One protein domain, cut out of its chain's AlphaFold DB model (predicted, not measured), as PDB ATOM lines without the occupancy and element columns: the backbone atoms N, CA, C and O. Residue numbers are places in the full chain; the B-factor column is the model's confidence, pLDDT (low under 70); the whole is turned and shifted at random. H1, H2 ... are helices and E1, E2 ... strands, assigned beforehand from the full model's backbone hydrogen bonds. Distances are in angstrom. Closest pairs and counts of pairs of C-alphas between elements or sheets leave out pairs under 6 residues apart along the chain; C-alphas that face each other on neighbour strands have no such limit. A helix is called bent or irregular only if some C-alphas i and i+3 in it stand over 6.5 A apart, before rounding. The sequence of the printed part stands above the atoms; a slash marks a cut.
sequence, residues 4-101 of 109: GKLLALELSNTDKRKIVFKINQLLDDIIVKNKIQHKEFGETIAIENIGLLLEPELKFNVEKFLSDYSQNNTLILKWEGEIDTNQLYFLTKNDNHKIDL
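Overview. This is residues 4 to 101 of the 109 residues of an uncharacterized protein of Flavobacteriaceae bacterium (UniProt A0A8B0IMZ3). A small three-stranded sheet, E1 E2 E3, a second small sheet, E4 E5 E6, and a pair of helices, H1 and H2, make the three corners of a flat model. Helix H4 lies between the two sheets: its residues 66 to 72 pack on one face of E2 and E3, and its residues 62 to 66 meet E6, while short H3 lies near the middle beside the first residue of H1. The printed part has 98 residues with four named helices and six named strands, in the order H1 H2 E1 E2 H3 H4 E3 E4 E5 E6. The first sheet has the order E1, E2, E3 and is mixed, the second has the order E4, E5, E6 and is antiparallel, and the class is mixed, helices and strands. The whole is compact, with a radius of gyration of the C-alphas of 14.0 A, and spans 39 by 37 by 19 A.

Along the chain. In the first sheet, E1 is residues 36 to 38, E2 is residues 42 to 47 and 15.8 A long, and E3 is residues 74 to 77 and 9.9 A long. C-alpha 42, where E2 begins, is at (20.150, 27.732, 56.667). H4 is residues 62 to 72, 16.8 A long; it is neither bent nor irregular, but only just: C-alphas 69 and 72 are 6.5 A apart. H2 is residues 16 to 34, 24.6 A long; it is irregular, with C-alphas 21 and 24 standing 7.5 A apart, and has a kink of 63 degrees near residue 23. H1 is residues 4 to 12, 12.1 A long, and begins with C-alpha 4 at (6.122, 38.113, 40.206). H3 is residues 51 to 54. In the second sheet, E4 is residues 82 to 84, E5 is residues 87 to 89, and E6 is residues 98 to 100, ending with C-alpha 100 at (1.053, 44.343, 58.237).

Arrangement. E2 is the inner strand of its sheet, with staggered pairing: residues 42 to 44 pair with E1 and residues 44 to 47 with E3. E1 and E2 are a hairpin, antiparallel at 123 degrees, with N 38 and O 42 at 2.8 A. E2 and E3 are parallel at 13 degrees, with N 45 and O 74 at 2.8 A. E2, H3, H4 and E3 form a strand-helix-strand unit, two parallel neighbour strands with helices between them in the chain, and its crossover is right-handed. H4 is on this sheet in two layers, a helix on one face, at a height over the sheet of 9.8 A; it lies over E2 and E3 and runs along the strands, at 1 degree to E2 on the local plane. The closest C-alphas of H4 and E3 are those of Tyr 69 and Leu 75, 6.7 A apart. H2 only grazes the sheet with its residues 31 to 34; its closest C-alpha pair with E2 is Ile 31 and Ile 45, 7.2 A apart. H1 and H2 touch, closest at the C-alphas of Leu 11 and Ile 19, 6.9 A apart, at a steep tilt of 46 degrees, opposite ways. H1 and H3 touch, closest at the C-alphas of Gly 4 and Leu 52, 5.4 A apart. H4 is also on the second sheet, where the C-alphas of Glu 63 and Ile 99 are its closest pair with E6, at 5.9 A. E4 E5 E6 is a meander, each strand the antiparallel neighbour of the one before; N 84 and O 87 are at 2.9 A, and N 99 and O 88 at 2.9 A. Every O i to N i+4 pair is within hydrogen-bond range in H1, against 11 of 15 in H2 and 6 of 7 in H4; H3 is too short for such a pair.

Size, cuts and confidence. The two C-alphas farthest apart are those of Arg 17 and Glu 40, at 42.0 A. The printed part has no cut and no long link; the links H3 to H4 and E5 to E6 are short and the others tight. The mean pLDDT of the printed part is 90.9, and no printed residue is under 70.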
ATOM      1  N   GLY A   4       7.161  37.583  41.083       94.81
ATOM      2  CA  GLY A   4       6.122  38.113  40.206       94.81
ATOM      3  C   GLY A   4       6.273  37.597  38.780       94.81
ATOM      4  O   GLY A   4       5.307  37.109  38.193       94.81
ATOM      5  N   LYS A   5       7.496  37.609  38.237       96.00
ATOM      6  CA  LYS A   5       7.783  37.080  36.897       96.00
ATOM      7  C   LYS A   5       7.552  35.574  36.800       96.00
ATOM      8  O   LYS A   5       6.958  35.116  35.822       96.00
ATOM      9  N   LEU A   6       8.019  34.801  37.785       95.69
ATOM     10  CA  LEU A   6       7.830  33.346  37.805       95.69
ATOM     11  C   LEU A   6       6.348  32.980  37.916       95.69
ATOM     12  O   LEU A   6       5.860  32.154  37.148       95.69
ATOM     13  N   LEU A   7       5.613  33.646  38.808       94.38
ATOM     14  CA  LEU A   7       4.183  33.422  38.953       94.38
ATOM     15  C   LEU A   7       3.423  33.825  37.683       94.38
ATOM     16  O   LEU A   7       2.573  33.068  37.229       94.38
ATOM     17  N   ALA A   8       3.743  34.964  37.060       93.81
ATOM     18  CA  ALA A   8       3.108  35.385  35.810       93.81
ATOM     19  C   ALA A   8       3.273  34.342  34.691       93.81
ATOM     20  O   ALA A   8       2.323  34.075  33.950       93.81
ATOM     21  N   LEU A   9       4.450  33.713  34.598       93.56
ATOM     22  CA  LEU A   9       4.708  32.627  33.654       93.56
ATOM     23  C   LEU A   9       3.792  31.421  33.924       93.56
ATOM     24  O   LEU A   9       3.135  30.935  33.003       93.56
ATOM     25  N   GLU A  10       3.688  30.970  35.173       91.25
ATOM     26  CA  GLU A  10       2.825  29.840  35.558       91.25
ATOM     27  C   GLU A  10       1.327  30.144  35.360       91.25
ATOM     28  O   GLU A  10       0.552  29.314  34.868       91.25
ATOM     29  N   LEU A  11       0.907  31.372  35.674       89.38
ATOM     30  CA  LEU A  11      -0.468  31.828  35.483       89.38
ATOM     31  C   LEU A  11      -0.847  31.937  34.004       89.38
ATOM     32  O   LEU A  11      -1.993  31.645  33.661       89.38
ATOM     33  N   SER A  12       0.092  32.291  33.119       88.88
ATOM     34  CA  SER A  12      -0.168  32.361  31.672       88.88
ATOM     35  C   SER A  12      -0.598  31.014  31.071       88.88
ATOM     36  O   SER A  12      -1.371  30.979  30.115       88.88
ATOM     37  N   ASN A  13      -0.174  29.908  31.693       86.81
ATOM     38  CA  ASN A  13      -0.517  28.539  31.304       86.81
ATOM     39  C   ASN A  13      -1.750  27.988  32.049       86.81
ATOM     40  O   ASN A  13      -2.137  26.832  31.860       86.81
ATOM     41  N   THR A  14      -2.378  28.794  32.909       85.38
ATOM     42  CA  THR A  14      -3.476  28.378  33.787       85.38
ATOM     43  C   THR A  14      -4.813  28.971  33.329       85.38
ATOM     44  O   THR A  14      -4.918  30.148  32.997       85.38
ATOM     45  N   ASP A  15      -5.886  28.166  33.347       86.25
ATOM     46  CA  ASP A  15      -7.253  28.674  33.138       86.25
ATOM     47  C   ASP A  15      -7.567  29.745  34.192       86.25
ATOM     48  O   ASP A  15      -7.548  29.455  35.392       86.25
ATOM     49  N   LYS A  16      -7.898  30.965  33.748       83.44
ATOM     50  CA  LYS A  16      -8.182  32.123  34.612       83.44
ATOM     51  C   LYS A  16      -9.181  31.813  35.725       83.44
ATOM     52  O   LYS A  16      -9.012  32.269  36.849       83.44
ATOM     53  N   ARG A  17     -10.184  30.972  35.448       84.94
ATOM     54  CA  ARG A  17     -11.217  30.580  36.426       84.94
ATOM     55  C   ARG A  17     -10.669  29.726  37.571       84.94
ATOM     56  O   ARG A  17     -11.330  29.581  38.594       84.94
ATOM     57  N   LYS A  18      -9.483  29.138  37.393       87.88
ATOM     58  CA  LYS A  18      -8.815  28.259  38.359       87.88
ATOM     59  C   LYS A  18      -7.693  28.951  39.131       87.88
ATOM     60  O   LYS A  18      -7.207  28.357  40.087       87.88
ATOM     61  N   ILE A  19      -7.295  30.169  38.752       89.00
ATOM     62  CA  ILE A  19      -6.137  30.870  39.332       89.00
ATOM     63  C   ILE A  19      -6.260  31.000  40.850       89.00
ATOM     64  O   ILE A  19      -5.380  30.536  41.565       89.00
ATOM     65  N   VAL A  20      -7.384  31.526  41.342       87.88
ATOM     66  CA  VAL A  20      -7.622  31.727  42.785       87.88
ATOM     67  C   VAL A  20      -7.493  30.419  43.578       87.88
ATOM     68  O   VAL A  20      -7.016  30.416  44.705       87.88
ATOM     69  N   PHE A  21      -7.868  29.285  42.979       86.69
ATOM     70  CA  PHE A  21      -7.781  27.973  43.627       86.69
ATOM     71  C   PHE A  21      -6.385  27.349  43.555       86.69
ATOM     72  O   PHE A  21      -6.083  26.447  44.329       86.69
ATOM     73  N   LYS A  22      -5.550  27.795  42.613       90.94
ATOM     74  CA  LYS A  22      -4.222  27.231  42.359       90.94
ATOM     75  C   LYS A  22      -3.079  28.085  42.883       90.94
ATOM     76  O   LYS A  22      -1.980  27.566  43.003       90.94
ATOM     77  N   ILE A  23      -3.312  29.362  43.176       92.31
ATOM     78  CA  ILE A  23      -2.227  30.308  43.442       92.31
ATOM     79  C   ILE A  23      -1.316  29.881  44.594       92.31
ATOM     80  O   ILE A  23      -0.103  29.935  44.435       92.31
ATOM     81  N   ASN A  24      -1.882  29.374  45.696       92.00
ATOM     82  CA  ASN A  24      -1.087  28.858  46.813       92.00
ATOM     83  C   ASN A  24      -0.189  27.701  46.358       92.00
ATOM     84  O   ASN A  24       1.014  27.754  46.551       92.00
ATOM     85  N   GLN A  25      -0.752  26.716  45.649       92.81
ATOM     86  CA  GLN A  25       0.019  25.580  45.137       92.81
ATOM     87  C   GLN A  25       1.123  26.018  44.160       92.81
ATOM     88  O   GLN A  25       2.242  25.526  44.237       92.81
ATOM     89  N   LEU A  26       0.824  26.949  43.247       93.69
ATOM     90  CA  LEU A  26       1.815  27.460  42.295       93.69
ATOM     91  C   LEU A  26       2.966  28.172  43.009       93.69
ATOM     92  O   LEU A  26       4.122  28.010  42.625       93.69
ATOM     93  N   LEU A  27       2.660  28.951  44.047       94.62
ATOM     94  CA  LEU A  27       3.676  29.621  44.849       94.62
ATOM     95  C   LEU A  27       4.504  28.631  45.656       94.62
ATOM     96  O   LEU A  27       5.726  28.750  45.647       94.62
ATOM     97  N   ASP A  28       3.877  27.628  46.267       94.12
ATOM     98  CA  ASP A  28       4.584  26.564  46.977       94.12
ATOM     99  C   ASP A  28       5.578  25.854  46.047       94.12
ATOM    100  O   ASP A  28       6.760  25.720  46.376       94.12
ATOM    101  N   ASP A  29       5.142  25.499  44.836       94.50
ATOM    102  CA  ASP A  29       5.997  24.874  43.825       94.50
ATOM    103  C   ASP A  29       7.164  25.787  43.408       94.50
ATOM    104  O   ASP A  29       8.296  25.318  43.250       94.50
ATOM    105  N   ILE A  30       6.917  27.090  43.222       95.25
ATOM    106  CA  ILE A  30       7.961  28.073  42.891       95.25
ATOM    107  C   ILE A  30       8.973  28.183  44.034       95.25
ATOM    108  O   ILE A  30      10.181  28.140  43.785       95.25
ATOM    109  N   ILE A  31       8.505  28.306  45.276       94.94
ATOM    110  CA  ILE A  31       9.362  28.489  46.446       94.94
ATOM    111  C   ILE A  31      10.226  27.253  46.677       94.94
ATOM    112  O   ILE A  31      11.440  27.387  46.811       94.94
ATOM    113  N   VAL A  32       9.644  26.051  46.654       93.88
ATOM    114  CA  VAL A  32      10.388  24.797  46.855       93.88
ATOM    115  C   VAL A  32      11.501  24.638  45.816       93.88
ATOM    116  O   VAL A  32      12.616  24.260  46.172       93.88
ATOM    117  N   LYS A  33      11.242  24.979  44.549       94.50
ATOM    118  CA  LYS A  33      12.239  24.882  43.465       94.50
ATOM    119  C   LYS A  33      13.385  25.887  43.581       94.50
ATOM    120  O   LYS A  33      14.447  25.650  43.015       94.50
ATOM    121  N   ASN A  34      13.161  27.015  44.251       94.50
ATOM    122  CA  ASN A  34      14.107  28.132  44.296       94.50
ATOM    123  C   ASN A  34      14.661  28.405  45.702       94.50
ATOM    124  O   ASN A  34      15.411  29.367  45.893       94.50
ATOM    125  N   LYS A  35      14.302  27.580  46.686       94.56
ATOM    126  CA  LYS A  35      14.893  27.617  48.019       94.56
ATOM    127  C   LYS A  35      16.373  27.243  47.926       94.56
ATOM    128  O   LYS A  35      16.752  26.343  47.177       94.56
ATOM    129  N   ILE A  36      17.208  27.921  48.706       95.75
ATOM    130  CA  ILE A  36      18.643  27.641  48.777       95.75
ATOM    131  C   ILE A  36      19.046  27.247  50.195       95.75
ATOM    132  O   ILE A  36      18.485  27.740  51.171       95.75
ATOM    133  N   GLN A  37      20.065  26.397  50.309       96.44
ATOM    134  CA  GLN A  37      20.733  26.140  51.581       96.44
ATOM    135  C   GLN A  37      21.894  27.127  51.742       96.44
ATOM    136  O   GLN A  37      22.965  26.934  51.165       96.44
ATOM    137  N   HIS A  38      21.691  28.196  52.512       96.19
ATOM    138  CA  HIS A  38      22.748  29.150  52.834       96.19
ATOM    139  C   HIS A  38      23.599  28.642  54.002       96.19
ATOM    140  O   HIS A  38      23.084  28.092  54.975       96.19
ATOM    141  N   LYS A  39      24.916  28.864  53.938       95.88
ATOM    142  CA  LYS A  39      25.862  28.376  54.954       95.88
ATOM    143  C   LYS A  39      25.590  28.951  56.350       95.88
ATOM    144  O   LYS A  39      25.756  28.246  57.336       95.88
ATOM    145  N   GLU A  40      25.190  30.217  56.415       94.94
ATOM    146  CA  GLU A  40      25.006  30.955  57.675       94.94
ATOM    147  C   GLU A  40      23.535  31.100  58.076       94.94
ATOM    148  O   GLU A  40      23.229  31.198  59.259       94.94
ATOM    149  N   PHE A  41      22.622  31.079  57.100       91.19
ATOM    150  CA  PHE A  41      21.198  31.375  57.307       91.19
ATOM    151  C   PHE A  41      20.299  30.141  57.159       91.19
ATOM    152  O   PHE A  41      19.081  30.241  57.299       91.19
ATOM    153  N   GLY A  42      20.886  28.973  56.877       94.44
ATOM    154  CA  GLY A  42      20.150  27.732  56.667       94.44
ATOM    155  C   GLY A  42      19.261  27.780  55.425       94.44
ATOM    156  O   GLY A  42      19.615  28.392  54.411       94.44
ATOM    157  N   GLU A  43      18.103  27.128  55.503       95.81
ATOM    158  CA  GLU A  43      17.077  27.193  54.463       95.81
ATOM    159  C   GLU A  43      16.637  28.645  54.245       95.81
ATOM    160  O   GLU A  43      16.072  29.286  55.131       95.81
ATOM    161  N   THR A  44      16.932  29.178  53.060       97.19
ATOM    162  CA  THR A  44      16.749  30.593  52.736       97.19
ATOM    163  C   THR A  44      15.903  30.756  51.483       97.19
ATOM    164  O   THR A  44      16.094  30.075  50.471       97.19
ATOM    165  N   ILE A  45      14.982  31.709  51.551       97.06
ATOM    166  CA  ILE A  45      14.101  32.125  50.470       97.06
ATOM    167  C   ILE A  45      14.348  33.616  50.259       97.06
ATOM    168  O   ILE A  45      14.073  34.419  51.142       97.06
ATOM    169  N   ALA A  46      14.858  34.000  49.092       96.38
ATOM    170  CA  ALA A  46      15.040  35.405  48.734       96.38
ATOM    171  C   ALA A  46      14.113  35.768  47.572       96.38
ATOM    172  O   ALA A  46      14.259  35.211  46.479       96.38
ATOM    173  N   ILE A  47      13.184  36.699  47.785       97.31
ATOM    174  CA  ILE A  47      12.170  37.115  46.808       97.31
ATOM    175  C   ILE A  47      12.195  38.626  46.567       97.31
ATOM    176  O   ILE A  47      12.546  39.413  47.441       97.31
ATOM    177  N   GLU A  48      11.804  39.021  45.365       96.50
ATOM    178  CA  GLU A  48      11.556  40.405  44.956       96.50
ATOM    179  C   GLU A  48      10.328  40.447  44.038       96.50
ATOM    180  O   GLU A  48       9.857  39.393  43.599       96.50
ATOM    181  N   ASN A  49       9.843  41.649  43.716       94.69
ATOM    182  CA  ASN A  49       8.729  41.853  42.783       94.69
ATOM    183  C   ASN A  49       7.442  41.117  43.213       94.69
ATOM    184  O   ASN A  49       6.854  40.333  42.468       94.69
ATOM    185  N   ILE A  50       6.997  41.357  44.451       93.19
ATOM    186  CA  ILE A  50       5.766  40.756  44.990       93.19
ATOM    187  C   ILE A  50       4.490  41.509  44.581       93.19
ATOM    188  O   ILE A  50       3.414  41.146  45.037       93.19
ATOM    189  N   GLY A  51       4.588  42.536  43.724       90.81
ATOM    190  CA  GLY A  51       3.456  43.388  43.337       90.81
ATOM    191  C   GLY A  51       2.274  42.598  42.783       90.81
ATOM    192  O   GLY A  51       1.147  42.801  43.215       90.81
ATOM    193  N   LEU A  52       2.545  41.594  41.941       91.44
ATOM    194  CA  LEU A  52       1.505  40.707  41.417       91.44
ATOM    195  C   LEU A  52       0.700  40.022  42.533       91.44
ATOM    196  O   LEU A  52      -0.495  39.827  42.376       91.44
ATOM    197  N   LEU A  53       1.324  39.668  43.662       91.69
ATOM    198  CA  LEU A  53       0.648  39.008  44.786       91.69
ATOM    199  C   LEU A  53      -0.322  39.929  45.532       91.69
ATOM    200  O   LEU A  53      -1.155  39.435  46.291       91.69
ATOM    201  N   LEU A  54      -0.197  41.241  45.335       90.00
ATOM    202  CA  LEU A  54      -1.033  42.263  45.958       90.00
ATOM    203  C   LEU A  54      -2.286  42.580  45.134       90.00
ATOM    204  O   LEU A  54      -3.174  43.257  45.644       90.00
ATOM    205  N   GLU A  55      -2.390  42.063  43.905       87.88
ATOM    206  CA  GLU A  55      -3.555  42.259  43.039       87.88
ATOM    207  C   GLU A  55      -4.823  41.653  43.681       87.88
ATOM    208  O   GLU A  55      -4.882  40.433  43.916       87.88
ATOM    209  N   PRO A  56      -5.868  42.458  43.961       85.94
ATOM    210  CA  PRO A  56      -7.073  42.004  44.662       85.94
ATOM    211  C   PRO A  56      -7.782  40.818  43.995       85.94
ATOM    212  O   PRO A  56      -8.391  39.980  44.668       85.94
ATOM    213  N   GLU A  57      -7.695  40.710  42.669       87.12
ATOM    214  CA  GLU A  57      -8.291  39.647  41.860       87.12
ATOM    215  C   GLU A  57      -7.732  38.266  42.205       87.12
ATOM    216  O   GLU A  57      -8.431  37.259  42.042       87.12
ATOM    217  N   LEU A  58      -6.495  38.205  42.704       88.88
ATOM    218  CA  LEU A  58      -5.869  36.957  43.122       88.88
ATOM    219  C   LEU A  58      -6.405  36.454  44.463       88.88
ATOM    220  O   LEU A  58      -6.268  35.263  44.752       88.88
ATOM    221  N   LYS A  59      -7.039  37.329  45.261       88.88
ATOM    222  CA  LYS A  59      -7.537  37.033  46.618       88.88
ATOM    223  C   LYS A  59      -6.482  36.351  47.493       88.88
ATOM    224  O   LYS A  59      -6.798  35.488  48.315       88.88
ATOM    225  N   PHE A  60      -5.223  36.704  47.269       91.06
ATOM    226  CA  PHE A  60      -4.085  36.104  47.935       91.06
ATOM    227  C   PHE A  60      -3.762  36.875  49.214       91.06
ATOM    228  O   PHE A  60      -3.835  38.100  49.250       91.06
ATOM    229  N   ASN A  61      -3.420  36.153  50.279       91.75
ATOM    230  CA  ASN A  61      -3.065  36.765  51.552       91.75
ATOM    231  C   ASN A  61      -1.538  36.828  51.683       91.75
ATOM    232  O   ASN A  61      -0.906  35.862  52.114       91.75
ATOM    233  N   VAL A  62      -0.960  37.972  51.303       92.25
ATOM    234  CA  VAL A  62       0.493  38.191  51.348       92.25
ATOM    235  C   VAL A  62       1.030  38.174  52.778       92.25
ATOM    236  O   VAL A  62       2.080  37.587  53.011       92.25
ATOM    237  N   GLU A  63       0.310  38.739  53.748       92.31
ATOM    238  CA  GLU A  63       0.724  38.723  55.161       92.31
ATOM    239  C   GLU A  63       0.876  37.288  55.672       92.31
ATOM    240  O   GLU A  63       1.908  36.921  56.240       92.31
ATOM    241  N   LYS A  64      -0.126  36.444  55.399       92.75
ATOM    242  CA  LYS A  64      -0.079  35.026  55.763       92.75
ATOM    243  C   LYS A  64       1.073  34.315  55.059       92.75
ATOM    244  O   LYS A  64       1.788  33.559  55.703       92.75
ATOM    245  N   PHE A  65       1.276  34.576  53.771       93.88
ATOM    246  CA  PHE A  65       2.389  34.010  53.012       93.88
ATOM    247  C   PHE A  65       3.748  34.361  53.631       93.88
ATOM    248  O   PHE A  65       4.551  33.468  53.890       93.88
ATOM    249  N   LEU A  66       3.997  35.639  53.930       94.62
ATOM    250  CA  LEU A  66       5.248  36.056  54.564       94.62
ATOM    251  C   LEU A  66       5.413  35.409  55.947       94.62
ATOM    252  O   LEU A  66       6.505  34.950  56.281       94.62
ATOM    253  N   SER A  67       4.335  35.322  56.733       94.50
ATOM    254  CA  SER A  67       4.348  34.671  58.048       94.50
ATOM    255  C   SER A  67       4.664  33.175  57.949       94.50
ATOM    256  O   SER A  67       5.606  32.710  58.584       94.50
ATOM    257  N   ASP A  68       3.948  32.423  57.112       93.56
ATOM    258  CA  ASP A  68       4.129  30.974  56.964       93.56
ATOM    259  C   ASP A  68       5.557  30.625  56.512       93.56
ATOM    260  O   ASP A  68       6.192  29.719  57.056       93.56
ATOM    261  N   TYR A  69       6.089  31.362  55.530       94.00
ATOM    262  CA  TYR A  69       7.406  31.072  54.968       94.00
ATOM    263  C   TYR A  69       8.567  31.539  55.844       94.00
ATOM    264  O   TYR A  69       9.629  30.918  55.794       94.00
ATOM    265  N   SER A  70       8.376  32.562  56.676       94.44
ATOM    266  CA  SER A  70       9.403  33.026  57.622       94.44
ATOM    267  C   SER A  70       9.494  32.193  58.906       94.44
ATOM    268  O   SER A  70      10.503  32.272  59.599       94.44
ATOM    269  N   GLN A  71       8.496  31.355  59.225       92.75
ATOM    270  CA  GLN A  71       8.512  30.537  60.451       92.75
ATOM    271  C   GLN A  71       9.665  29.528  60.501       92.75
ATOM    272  O   GLN A  71      10.265  29.332  61.553       92.75
ATOM    273  N   ASN A  72       9.958  28.877  59.374       90.62
ATOM    274  CA  ASN A  72      10.950  27.796  59.301       90.62
ATOM    275  C   ASN A  72      12.101  28.096  58.334       90.62
ATOM    276  O   ASN A  72      12.980  27.260  58.154       90.62
ATOM    277  N   ASN A  73      12.094  29.264  57.688       94.00
ATOM    278  CA  ASN A  73      13.107  29.648  56.713       94.00
ATOM    279  C   ASN A  73      13.541  31.087  56.965       94.00
ATOM    280  O   ASN A  73      12.738  31.932  57.361       94.00
ATOM    281  N   THR A  74      14.786  31.396  56.618       95.88
ATOM    282  CA  THR A  74      15.197  32.789  56.464       95.88
ATOM    283  C   THR A  74      14.522  33.353  55.214       95.88
ATOM    284  O   THR A  74      14.855  32.957  54.095       95.88
ATOM    285  N   LEU A  75      13.567  34.268  55.389       96.69
ATOM    286  CA  LEU A  75      12.882  34.954  54.292       96.69
ATOM    287  C   LEU A  75      13.474  36.353  54.090       96.69
ATOM    288  O   LEU A  75      13.382  37.207  54.966       96.69
ATOM    289  N   ILE A  76      14.053  36.590  52.917       96.31
ATOM    290  CA  ILE A  76      14.575  37.889  52.491       96.31
ATOM    291  C   ILE A  76      13.620  38.453  51.443       96.31
ATOM    292  O   ILE A  76      13.488  37.896  50.352       96.31
ATOM    293  N   LEU A  77      12.969  39.567  51.765       95.88
ATOM    294  CA  LEU A  77      12.122  40.310  50.838       95.88
ATOM    295  C   LEU A  77      12.851  41.580  50.405       95.88
ATOM    296  O   LEU A  77      13.073  42.479  51.211       95.88
ATOM    297  N   LYS A  78      13.186  41.679  49.119       95.69
ATOM    298  CA  LYS A  78      13.590  42.953  48.528       95.69
ATOM    299  C   LYS A  78      12.332  43.765  48.230       95.69
ATOM    300  O   LYS A  78      11.515  43.368  47.395       95.69
ATOM    301  N   TRP A  79      12.196  44.891  48.919       93.25
ATOM    302  CA  TRP A  79      11.051  45.787  48.825       93.25
ATOM    303  C   TRP A  79      11.461  47.114  48.190       93.25
ATOM    304  O   TRP A  79      12.451  47.713  48.598       93.25
ATOM    305  N   GLU A  80      10.715  47.555  47.177       89.25
ATOM    306  CA  GLU A  80      10.971  48.824  46.474       89.25
ATOM    307  C   GLU A  80      10.055  49.962  46.949       89.25
ATOM    308  O   GLU A  80      10.285  51.118  46.606       89.25
ATOM    309  N   GLY A  81       9.008  49.639  47.715       88.50
ATOM    310  CA  GLY A  81       8.077  50.619  48.265       88.50
ATOM    311  C   GLY A  81       8.572  51.249  49.564       88.50
ATOM    312  O   GLY A  81       9.644  50.937  50.084       88.50
ATOM    313  N   GLU A  82       7.741  52.118  50.129       89.94
ATOM    314  CA  GLU A  82       8.012  52.704  51.437       89.94
ATOM    315  C   GLU A  82       7.839  51.665  52.556       89.94
ATOM    316  O   GLU A  82       6.980  50.779  52.496       89.94
ATOM    317  N   ILE A  83       8.668  51.796  53.592       88.75
ATOM    318  CA  ILE A  83       8.639  50.967  54.796       88.75
ATOM    319  C   ILE A  83       8.408  51.891  55.991       88.75
ATOM    320  O   ILE A  83       9.078  52.912  56.144       88.75
ATOM    321  N   ASP A  84       7.453  51.531  56.839       86.38
ATOM    322  CA  ASP A  84       7.372  51.998  58.221       86.38
ATOM    323  C   ASP A  84       7.543  50.790  59.142       86.38
ATOM    324  O   ASP A  84       7.395  49.654  58.701       86.38
ATOM    325  N   THR A  85       7.863  51.031  60.409       81.75
ATOM    326  CA  THR A  85       8.384  50.045  61.371       81.75
ATOM    327  C   THR A  85       7.764  48.650  61.245       81.75
ATOM    328  O   THR A  85       8.509  47.686  61.196       81.75
ATOM    329  N   ASN A  86       6.433  48.538  61.141       89.19
ATOM    330  CA  ASN A  86       5.727  47.261  60.959       89.19
ATOM    331  C   ASN A  86       4.801  47.247  59.728       89.19
ATOM    332  O   ASN A  86       3.862  46.454  59.678       89.19
ATOM    333  N   GLN A  87       4.989  48.149  58.764       90.75
ATOM    334  CA  GLN A  87       4.133  48.248  57.578       90.75
ATOM    335  C   GLN A  87       4.951  48.389  56.301       90.75
ATOM    336  O   GLN A  87       5.800  49.273  56.179       90.75
ATOM    337  N   LEU A  88       4.630  47.553  55.317       91.62
ATOM    338  CA  LEU A  88       5.112  47.716  53.948       91.62
ATOM    339  C   LEU A  88       4.022  48.400  53.126       91.62
ATOM    340  O   LEU A  88       2.915  47.870  53.023       91.62
ATOM    341  N   TYR A  89       4.333  49.552  52.535       89.38
ATOM    342  CA  TYR A  89       3.417  50.291  51.666       89.38
ATOM    343  C   TYR A  89       3.789  50.077  50.211       89.38
ATOM    344  O   TYR A  89       4.936  50.311  49.816       89.38
ATOM    345  N   PHE A  90       2.836  49.612  49.405       83.75
ATOM    346  CA  PHE A  90       3.088  49.425  47.985       83.75
ATOM    347  C   PHE A  90       3.313  50.794  47.332       83.75
ATOM    348  O   PHE A  90       2.428  51.640  47.343       83.75
ATOM    349  N   LEU A  91       4.518  51.027  46.805       78.06
ATOM    350  CA  LEU A  91       4.990  52.298  46.234       78.06
ATOM    351  C   LEU A  91       5.057  53.486  47.219       78.06
ATOM    352  O   LEU A  91       6.134  54.048  47.384       78.06
ATOM    353  N   THR A  92       3.952  53.886  47.861       79.31
ATOM    354  CA  THR A  92       3.881  55.069  48.747       79.31
ATOM    355  C   THR A  92       2.926  54.860  49.924       79.31
ATOM    356  O   THR A  92       1.957  54.114  49.806       79.31
ATOM    357  N   LYS A  93       3.105  55.602  51.026       78.00
ATOM    358  CA  LYS A  93       2.185  55.620  52.186       78.00
ATOM    359  C   LYS A  93       0.726  55.985  51.890       78.00
ATOM    360  O   LYS A  93      -0.138  55.734  52.726       78.00
ATOM    361  N   ASN A  94       0.453  56.593  50.737       75.81
ATOM    362  CA  ASN A  94      -0.903  56.943  50.311       75.81
ATOM    363  C   ASN A  94      -1.600  55.810  49.543       75.81
ATOM    364  O   ASN A  94      -2.768  55.959  49.182       75.81
ATOM    365  N   ASP A  95      -0.899  54.709  49.261       73.75
ATOM    366  CA  ASP A  95      -1.504  53.530  48.653       73.75
ATOM    367  C   ASP A  95      -2.365  52.780  49.683       73.75
ATOM    368  O   ASP A  95      -2.049  52.701  50.873       73.75
ATOM    369  N   ASN A  96      -3.476  52.218  49.215       72.81
ATOM    370  CA  ASN A  96      -4.371  51.413  50.038       72.81
ATOM    371  C   ASN A  96      -3.825  49.997  50.273       72.81
ATOM    372  O   ASN A  96      -4.294  49.308  51.182       72.81
ATOM    373  N   HIS A  97      -2.851  49.558  49.474       77.75
ATOM    374  CA  HIS A  97      -2.212  48.258  49.624       77.75
ATOM    375  C   HIS A  97      -1.061  48.363  50.625       77.75
ATOM    376  O   HIS A  97       0.043  48.821  50.315       77.75
ATOM    377  N   LYS A  98      -1.342  47.910  51.845       86.69
ATOM    378  CA  LYS A  98      -0.367  47.772  52.923       86.69
ATOM    379  C   LYS A  98      -0.298  46.326  53.394       86.69
ATOM    380  O   LYS A  98      -1.310  45.630  53.384       86.69
ATOM    381  N   ILE A  99       0.888  45.910  53.814       90.19
ATOM    382  CA  ILE A  99       1.138  44.602  54.420       90.19
ATOM    383  C   ILE A  99       1.520  44.851  55.877       90.19
ATOM    384  O   ILE A  99       2.495  45.560  56.141       90.19
ATOM    385  N   ASP A 100       0.752  44.294  56.809       91.19
ATOM    386  CA  ASP A 100       1.053  44.343  58.237       91.19
ATOM    387  C   ASP A 100       2.090  43.269  58.620       91.19
ATOM    388  O   ASP A 100       1.910  42.074  58.370       91.19
ATOM    389  N   LEU A 101       3.186  43.702  59.246       91.88
ATOM    390  CA  LEU A 101       4.269  42.849  59.736       91.88
ATOM    391  C   LEU A 101       4.234  42.629  61.258       91.88
ATOM    392  O   LEU A 101       5.140  41.996  61.790       91.88
TER     393      LEU A 101